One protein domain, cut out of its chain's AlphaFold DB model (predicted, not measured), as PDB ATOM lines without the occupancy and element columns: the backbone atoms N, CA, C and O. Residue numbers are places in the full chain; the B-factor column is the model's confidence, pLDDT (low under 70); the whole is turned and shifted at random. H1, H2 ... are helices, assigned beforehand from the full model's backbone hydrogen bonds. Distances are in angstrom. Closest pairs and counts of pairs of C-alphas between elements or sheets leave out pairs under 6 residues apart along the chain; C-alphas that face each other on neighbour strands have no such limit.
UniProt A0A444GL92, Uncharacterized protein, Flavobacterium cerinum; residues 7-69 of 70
ATOM      1  N   LEU A   7      18.318 -37.455 -36.375       96.81
ATOM      2  CA  LEU A   7      17.758 -36.226 -35.813       96.81
ATOM      3  C   LEU A   7      18.108 -35.003 -36.660       96.81
ATOM      4  O   LEU A   7      19.150 -34.933 -37.316       96.81
ATOM      5  N   ARG A   8      17.245 -33.989 -36.598       96.56
ATOM      6  CA  ARG A   8      17.458 -32.685 -37.228       96.56
ATOM      7  C   ARG A   8      17.662 -31.617 -36.150       96.56
ATOM      8  O   ARG A   8      16.866 -31.574 -35.211       96.56
ATOM      9  N   PRO A   9      18.660 -30.722 -36.293       93.81
ATOM     10  CA  PRO A   9      18.863 -29.597 -35.382       93.81
ATOM     11  C   PRO A   9      17.826 -28.503 -35.679       93.81
ATOM     12  O   PRO A   9      18.126 -27.461 -36.258       93.81
ATOM     13  N   ARG A  10      16.565 -28.800 -35.369       91.19
ATOM     14  CA  ARG A  10      15.395 -27.933 -35.525       91.19
ATOM     15  C   ARG A  10      14.571 -27.993 -34.245       91.19
ATOM     16  O   ARG A  10      14.734 -28.917 -33.446       91.19
ATOM     17  N   GLU A  11      13.682 -27.024 -34.069       92.19
ATOM     18  CA  GLU A  11      12.734 -27.025 -32.957       92.19
ATOM     19  C   GLU A  11      11.977 -28.364 -32.888       92.19
ATOM     20  O   GLU A  11      11.563 -28.914 -33.911       92.19
ATOM     21  N   GLY A  12      11.881 -28.932 -31.685       92.19
ATOM     22  CA  GLY A  12      11.282 -30.251 -31.459       92.19
ATOM     23  C   GLY A  12      12.182 -31.455 -31.774       92.19
ATOM     24  O   GLY A  12      11.760 -32.577 -31.515       92.19
ATOM     25  N   ALA A  13      13.410 -31.258 -32.277       96.06
ATOM     26  CA  ALA A  13      14.347 -32.333 -32.629       96.06
ATOM     27  C   ALA A  13      13.685 -33.420 -33.500       96.06
ATOM     28  O   ALA A  13      13.617 -34.597 -33.132       96.06
ATOM     29  N   THR A  14      13.140 -32.998 -34.646       97.12
ATOM     30  CA  THR A  14      12.430 -33.886 -35.576       97.12
ATOM     31  C   THR A  14      13.344 -34.978 -36.136       97.12
ATOM     32  O   THR A  14      14.543 -34.749 -36.307       97.12
ATOM     33  N   VAL A  15      12.778 -36.127 -36.494       97.19
ATOM     34  CA  VAL A  15      13.499 -37.316 -36.972       97.19
ATOM     35  C   VAL A  15      13.174 -37.585 -38.444       97.19
ATOM     36  O   VAL A  15      12.012 -37.515 -38.851       97.19
ATOM     37  N   SER A  16      14.185 -37.941 -39.242       96.25
ATOM     38  CA  SER A  16      14.023 -38.431 -40.621       96.25
ATOM     39  C   SER A  16      13.417 -39.840 -40.626       96.25
ATOM     40  O   SER A  16      14.130 -40.834 -40.745       96.25
ATOM     41  N   THR A  17      12.107 -39.921 -40.422       95.81
ATOM     42  CA  THR A  17      11.400 -41.167 -40.096       95.81
ATOM     43  C   THR A  17      10.894 -41.857 -41.365       95.81
ATOM     44  O   THR A  17      10.204 -41.198 -42.140       95.81
ATOM     45  N   PRO A  18      11.200 -43.148 -41.591       95.56
ATOM     46  CA  PRO A  18      10.529 -43.953 -42.610       95.56
ATOM     47  C   PRO A  18       9.013 -44.029 -42.373       95.56
ATOM     48  O   PRO A  18       8.557 -44.129 -41.229       95.56
ATOM     49  N   LEU A  19       8.239 -43.971 -43.456       95.75
ATOM     50  CA  LEU A  19       6.775 -43.948 -43.449       95.75
ATOM     51  C   LEU A  19       6.228 -44.919 -44.491       95.75
ATOM     52  O   LEU A  19       6.894 -45.210 -45.486       95.75
ATOM     53  N   GLU A  20       5.003 -45.372 -44.270       95.06
ATOM     54  CA  GLU A  20       4.196 -46.067 -45.266       95.06
ATOM     55  C   GLU A  20       3.596 -45.049 -46.248       95.06
ATOM     56  O   GLU A  20       3.344 -43.892 -45.900       95.06
ATOM     57  N   TRP A  21       3.335 -45.476 -47.486       94.88
ATOM     58  CA  TRP A  21       2.776 -44.597 -48.520       94.88
ATOM     59  C   TRP A  21       1.418 -44.001 -48.132       94.88
ATOM     60  O   TRP A  21       1.168 -42.828 -48.407       94.88
ATOM     61  N   ASP A  22       0.590 -44.766 -47.420       95.88
ATOM     62  CA  ASP A  22      -0.748 -44.345 -46.990       95.88
ATOM     63  C   ASP A  22      -0.724 -43.229 -45.926       95.88
ATOM     64  O   ASP A  22      -1.734 -42.568 -45.687       95.88
ATOM     65  N   GLU A  23       0.426 -42.974 -45.291       95.38
ATOM     66  CA  GLU A  23       0.580 -41.905 -44.296       95.38
ATOM     67  C   GLU A  23       0.805 -40.526 -44.932       95.38
ATOM     68  O   GLU A  23       0.605 -39.494 -44.280       95.38
ATOM     69  N   LEU A  24       1.198 -40.482 -46.209       94.75
ATOM     70  CA  LEU A  24       1.486 -39.251 -46.945       94.75
ATOM     71  C   LEU A  24       0.197 -38.607 -47.474       94.75
ATOM     72  O   LEU A  24      -0.049 -38.511 -48.674       94.75
ATOM     73  N   THR A  25      -0.629 -38.146 -46.538       95.88
ATOM     74  CA  THR A  25      -1.899 -37.461 -46.807       95.88
ATOM     75  C   THR A  25      -1.754 -35.937 -46.743       95.88
ATOM     76  O   THR A  25      -0.750 -35.406 -46.270       95.88
ATOM     77  N   ALA A  26      -2.796 -35.202 -47.145       96.25
ATOM     78  CA  ALA A  26      -2.835 -33.742 -47.004       96.25
ATOM     79  C   ALA A  26      -2.740 -33.251 -45.542       96.25
ATOM     80  O   ALA A  26      -2.417 -32.090 -45.309       96.25
ATOM     81  N   ALA A  27      -3.011 -34.122 -44.563       95.31
ATOM     82  CA  ALA A  27      -2.910 -33.821 -43.135       95.31
ATOM     83  C   ALA A  27      -1.528 -34.156 -42.537       95.31
ATOM     84  O   ALA A  27      -1.334 -34.024 -41.328       95.31
ATOM     85  N   PHE A  28      -0.575 -34.622 -43.349       95.94
ATOM     86  CA  PHE A  28       0.755 -35.002 -42.890       95.94
ATOM     87  C   PHE A  28       1.536 -33.806 -42.316       95.94
ATOM     88  O   PHE A  28       1.675 -32.771 -42.968       95.94
ATOM     89  N   ASP A  29       2.108 -33.974 -41.118       95.25
ATOM     90  CA  ASP A  29       2.986 -32.981 -40.487       95.25
ATOM     91  C   ASP A  29       4.247 -33.637 -39.904       95.25
ATOM     92  O   ASP A  29       4.195 -34.497 -39.020       95.25
ATOM     93  N   ILE A  30       5.407 -33.165 -40.368       93.75
ATOM     94  CA  ILE A  30       6.739 -33.597 -39.927       93.75
ATOM     95  C   ILE A  30       6.952 -33.325 -38.428       93.75
ATOM     96  O   ILE A  30       7.704 -34.051 -37.774       93.75
ATOM     97  N   LYS A  31       6.286 -32.315 -37.852       94.75
ATOM     98  CA  LYS A  31       6.416 -31.957 -36.429       94.75
ATOM     99  C   LYS A  31       5.955 -33.066 -35.482       94.75
ATOM    100  O   LYS A  31       6.381 -33.082 -34.330       94.75
ATOM    101  N   ASN A  32       5.159 -34.019 -35.966       95.38
ATOM    102  CA  ASN A  32       4.715 -35.170 -35.182       95.38
ATOM    103  C   ASN A  32       5.817 -36.228 -34.981       95.38
ATOM    104  O   ASN A  32       5.685 -37.097 -34.117       95.38
ATOM    105  N   TYR A  33       6.921 -36.150 -35.730       96.88
ATOM    106  CA  TYR A  33       8.003 -37.137 -35.720       96.88
ATOM    107  C   TYR A  33       9.247 -36.553 -35.058       96.88
ATOM    108  O   TYR A  33      10.068 -35.901 -35.699       96.88
ATOM    109  N   THR A  34       9.388 -36.785 -33.756       97.69
ATOM    110  CA  THR A  34      10.427 -36.202 -32.897       97.69
ATOM    111  C   THR A  34      11.199 -37.278 -32.147       97.69
ATOM    112  O   THR A  34      10.765 -38.429 -32.067       97.69
ATOM    113  N   ILE A  35      12.302 -36.885 -31.505       97.06
ATOM    114  CA  ILE A  35      13.051 -37.748 -30.578       97.06
ATOM    115  C   ILE A  35      12.164 -38.396 -29.496       97.06
ATOM    116  O   ILE A  35      12.494 -39.466 -28.994       97.06
ATOM    117  N   LYS A  36      11.031 -37.769 -29.143       97.25
ATOM    118  CA  LYS A  36      10.112 -38.260 -28.107       97.25
ATOM    119  C   LYS A  36       9.034 -39.202 -28.647       97.25
ATOM    120  O   LYS A  36       8.575 -40.061 -27.906       97.25
ATOM    121  N   THR A  37       8.615 -39.038 -29.902       97.56
ATOM    122  CA  THR A  37       7.477 -39.781 -30.477       97.56
ATOM    123  C   THR A  37       7.910 -40.981 -31.317       97.56
ATOM    124  O   THR A  37       7.238 -42.010 -31.318       97.56
ATOM    125  N   VAL A  38       9.057 -40.893 -31.998       97.19
ATOM    126  CA  VAL A  38       9.529 -41.956 -32.900       97.19
ATOM    127  C   VAL A  38       9.889 -43.268 -32.196       97.19
ATOM    128  O   VAL A  38       9.545 -44.310 -32.748       97.19
ATOM    129  N   PRO A  39      10.501 -43.292 -30.993       96.38
ATOM    130  CA  PRO A  39      10.794 -44.561 -30.324       96.38
ATOM    131  C   PRO A  39       9.546 -45.412 -30.070       96.38
ATOM    132  O   PRO A  39       9.589 -46.627 -30.242       96.38
ATOM    133  N   GLU A  40       8.427 -44.786 -29.696       97.50
ATOM    134  CA  GLU A  40       7.172 -45.509 -29.485       97.50
ATOM    135  C   GLU A  40       6.580 -45.999 -30.807       97.50
ATOM    136  O   GLU A  40       6.170 -47.151 -30.922       97.50
ATOM    137  N   ARG A  41       6.640 -45.167 -31.852       96.06
ATOM    138  CA  ARG A  41       6.241 -45.570 -33.202       96.06
ATOM    139  C   ARG A  41       6.988 -46.818 -33.675       96.06
ATOM    140  O   ARG A  41       6.343 -47.722 -34.191       96.06
ATOM    141  N   VAL A  42       8.309 -46.877 -33.503       96.31
ATOM    142  CA  VAL A  42       9.122 -48.029 -33.938       96.31
ATOM    143  C   VAL A  42       8.717 -49.305 -33.196       96.31
ATOM    144  O   VAL A  42       8.675 -50.366 -33.808       96.31
ATOM    145  N   LYS A  43       8.335 -49.227 -31.916       96.81
ATOM    146  CA  LYS A  43       7.807 -50.399 -31.193       96.81
ATOM    147  C   LYS A  43       6.472 -50.888 -31.754       96.81
ATOM    148  O   LYS A  43       6.229 -52.088 -31.761       96.81
ATOM    149  N   VAL A  44       5.608 -49.967 -32.187       96.81
ATOM    150  CA  VAL A  44       4.269 -50.293 -32.706       96.81
ATOM    151  C   VAL A  44       4.320 -50.784 -34.155       96.81
ATOM    152  O   VAL A  44       3.615 -51.725 -34.503       96.81
ATOM    153  N   LYS A  45       5.122 -50.137 -35.007       95.19
ATOM    154  CA  LYS A  45       5.187 -50.390 -36.457       95.19
ATOM    155  C   LYS A  45       6.303 -51.354 -36.869       95.19
ATOM    156  O   LYS A  45       6.237 -51.891 -37.967       95.19
ATOM    157  N   GLY A  46       7.311 -51.563 -36.024       95.19
ATOM    158  CA  GLY A  46       8.532 -52.269 -36.407       95.19
ATOM    159  C   GLY A  46       9.428 -51.435 -37.328       95.19
ATOM    160  O   GLY A  46       9.311 -50.206 -37.389       95.19
ATOM    161  N   ASP A  47      10.340 -52.109 -38.030       93.38
ATOM    162  CA  ASP A  47      11.197 -51.481 -39.035       93.38
ATOM    163  C   ASP A  47      10.555 -51.558 -40.423       93.38
ATOM    164  O   ASP A  47      10.558 -52.598 -41.071       93.38
ATOM    165  N   LEU A  48      10.038 -50.430 -40.908       94.06
ATOM    166  CA  LEU A  48       9.399 -50.353 -42.228       94.06
ATOM    167  C   LEU A  48      10.370 -50.598 -43.393       94.06
ATOM    168  O   LEU A  48       9.932 -50.795 -44.525       94.06
ATOM    169  N   TRP A  49      11.679 -50.539 -43.150       92.06
ATOM    170  CA  TRP A  49      12.711 -50.785 -44.156       92.06
ATOM    171  C   TRP A  49      13.373 -52.159 -44.012       92.06
ATOM    172  O   TRP A  49      14.372 -52.408 -44.688       92.06
ATOM    173  N   GLU A  50      12.808 -53.077 -43.218       92.38
ATOM    174  CA  GLU A  50      13.375 -54.420 -42.999       92.38
ATOM    175  C   GLU A  50      13.716 -55.154 -44.313       92.38
ATOM    176  O   GLU A  50      14.752 -55.808 -44.421       92.38
ATOM    177  N   ASN A  51      12.891 -54.967 -45.348       92.12
ATOM    178  CA  ASN A  51      12.996 -55.645 -46.641       92.12
ATOM    179  C   ASN A  51      13.635 -54.771 -47.736       92.12
ATOM    180  O   ASN A  51      13.623 -55.146 -48.907       92.12
ATOM    181  N   PHE A  52      14.203 -53.610 -47.385       90.62
ATOM    182  CA  PHE A  52      14.711 -52.619 -48.347       90.62
ATOM    183  C   PHE A  52      15.739 -53.192 -49.337       90.62
ATOM    184  O   PHE A  52      15.781 -52.786 -50.493       90.62
ATOM    185  N   PHE A  53      16.554 -54.155 -48.904       90.88
ATOM    186  CA  PHE A  53      17.606 -54.750 -49.736       90.88
ATOM    187  C   PHE A  53      17.156 -55.966 -50.558       90.88
ATOM    188  O   PHE A  53      17.974 -56.537 -51.278       90.88
ATOM    189  N   ILE A  54      15.893 -56.387 -50.446       93.62
ATOM    190  CA  ILE A  54      15.393 -57.595 -51.115       93.62
ATOM    191  C   ILE A  54      15.063 -57.323 -52.585       93.62
ATOM    192  O   ILE A  54      15.296 -58.185 -53.429       93.62
ATOM    193  N   ASP A  55      14.559 -56.129 -52.900       88.62
ATOM    194  CA  ASP A  55      14.109 -55.773 -54.247       88.62
ATOM    195  C   ASP A  55      14.993 -54.679 -54.858       88.62
ATOM    196  O   ASP A  55      14.800 -53.478 -54.652       88.62
ATOM    197  N   ALA A  56      16.023 -55.111 -55.584       91.81
ATOM    198  CA  ALA A  56      16.940 -54.221 -56.280       91.81
ATOM    199  C   ALA A  56      16.448 -53.929 -57.703       91.81
ATOM    200  O   ALA A  56      16.135 -54.834 -58.475       91.81
ATOM    201  N   VAL A  57      16.458 -52.651 -58.085       92.38
ATOM    202  CA  VAL A  57      15.981 -52.210 -59.400       92.38
ATOM    203  C   VAL A  57      17.137 -52.056 -60.390       92.38
ATOM    204  O   VAL A  57      18.134 -51.392 -60.104       92.38
ATOM    205  N   ASP A  58      16.985 -52.628 -61.589       94.56
ATOM    206  CA  ASP A  58      17.982 -52.532 -62.659       94.56
ATOM    207  C   ASP A  58      17.988 -51.144 -63.326       94.56
ATOM    208  O   ASP A  58      17.048 -50.738 -64.018       94.56
ATOM    209  N   LEU A  59      19.093 -50.415 -63.147       95.62
ATOM    210  CA  LEU A  59      19.254 -49.060 -63.682       95.62
ATOM    211  C   LEU A  59      19.285 -49.023 -65.215       95.62
ATOM    212  O   LEU A  59      18.836 -48.039 -65.807       95.62
ATOM    213  N   LYS A  60      19.795 -50.073 -65.872       96.19
ATOM    214  CA  LYS A  60      19.893 -50.116 -67.338       96.19
ATOM    215  C   LYS A  60      18.502 -50.137 -67.975       96.19
ATOM    216  O   LYS A  60      18.219 -49.332 -68.857       96.19
ATOM    217  N   THR A  61      17.616 -50.971 -67.443       95.69
ATOM    218  CA  THR A  61      16.214 -51.080 -67.856       95.69
ATOM    219  C   THR A  61      15.482 -49.747 -67.711       95.69
ATOM    220  O   THR A  61      14.695 -49.376 -68.582       95.69
ATOM    221  N   ILE A  62      15.747 -48.990 -66.638       94.94
ATOM    222  CA  ILE A  62      15.166 -47.649 -66.457       94.94
ATOM    223  C   ILE A  62      15.683 -46.678 -67.525       94.94
ATOM    224  O   ILE A  62      14.887 -45.973 -68.148       94.94
ATOM    225  N   LEU A  63      16.997 -46.642 -67.764       96.44
ATOM    226  CA  LEU A  63      17.603 -45.740 -68.750       96.44
ATOM    227  C   LEU A  63      17.091 -46.001 -70.170       96.44
ATOM    228  O   LEU A  63      16.837 -45.049 -70.911       96.44
ATOM    229  N   ASP A  64      16.906 -47.267 -70.539       96.31
ATOM    230  CA  ASP A  64      16.392 -47.643 -71.856       96.31
ATOM    231  C   ASP A  64      14.930 -47.203 -72.048       96.31
ATOM    232  O   ASP A  64      14.575 -46.747 -73.137       96.31
ATOM    233  N   LYS A  65      14.096 -47.248 -70.995       94.44
ATOM    234  CA  LYS A  65      12.714 -46.724 -71.025       94.44
ATOM    235  C   LYS A  65      12.670 -45.206 -71.205       94.44
ATOM    236  O   LYS A  65      11.871 -44.705 -71.994       94.44
ATOM    237  N   ILE A  66      13.536 -44.470 -70.506       95.06
ATOM    238  CA  ILE A  66      13.584 -43.000 -70.595       95.06
ATOM    239  C   ILE A  66      13.961 -42.557 -72.016       95.06
ATOM    240  O   ILE A  66      13.321 -41.665 -72.564       95.06
ATOM    241  N   LYS A  67      14.948 -43.209 -72.643       90.19
ATOM    242  CA  LYS A  67      15.408 -42.870 -74.003       90.19
ATOM    243  C   LYS A  67      14.372 -43.126 -75.100       90.19
ATOM    244  O   LYS A  67      14.433 -42.468 -76.125       90.19
ATOM    245  N   GLN A  68      13.452 -44.071 -74.902       76.12
ATOM    246  CA  GLN A  68      12.371 -44.365 -75.857       76.12
ATOM    247  C   GLN A  68      11.204 -43.370 -75.775       76.12
ATOM    248  O   GLN A  68      10.322 -43.394 -76.627       76.12
ATOM    249  N   THR A  69      11.177 -42.526 -74.740       66.00
ATOM    250  CA  THR A  69      10.091 -41.568 -74.479       66.00
ATOM    251  C   THR A  69      10.439 -40.143 -74.959       66.00
ATOM    252  O   THR A  69       9.682 -39.211 -74.702       66.00
TER     253      THR A  69
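Overview. This is residues 7 to 69 of the 70 residues of an uncharacterized protein of Flavobacterium cerinum (UniProt A0A444GL92). There is little regular structure here: a small body made mostly of loops, with the short helix H1 at one side, sends out a long arm, residues 50 to 69, that ends in a second helix, H2. A loop of the body, residues 21 to 29, also sticks out. The printed part has 63 residues, with two named helices, H1 then H2, and no named strand; the class is all helix, with only 17 residues in named elements. It is extended, with a radius of gyration of the C-alphas of 16.7 A and spans of 47 by 24 by 23 A.

Along the chain. Start at C-alpha 7, (17.758, -36.226, -35.813); residues 7 to 37 hold no named element. Find C-alpha 38 at (9.529, -41.956, -32.900), where H1, residues 38 to 45, begins; it runs 10.1 A. H2, residues 59 to 67, runs 12.6 A to C-alpha 67 at (15.408, -42.870, -74.003).

Arrangement. H1 and H2 are apart. In both, every O i to N i+4 pair is within hydrogen-bond range.

Size, cuts and confidence. The C-alphas of Lys 36 and Gln 68, the two farthest apart, are 48.2 A apart. The printed part has no cut; the 13-residue link from H1 to H2 is long. Only residue 69 has pLDDT under 70.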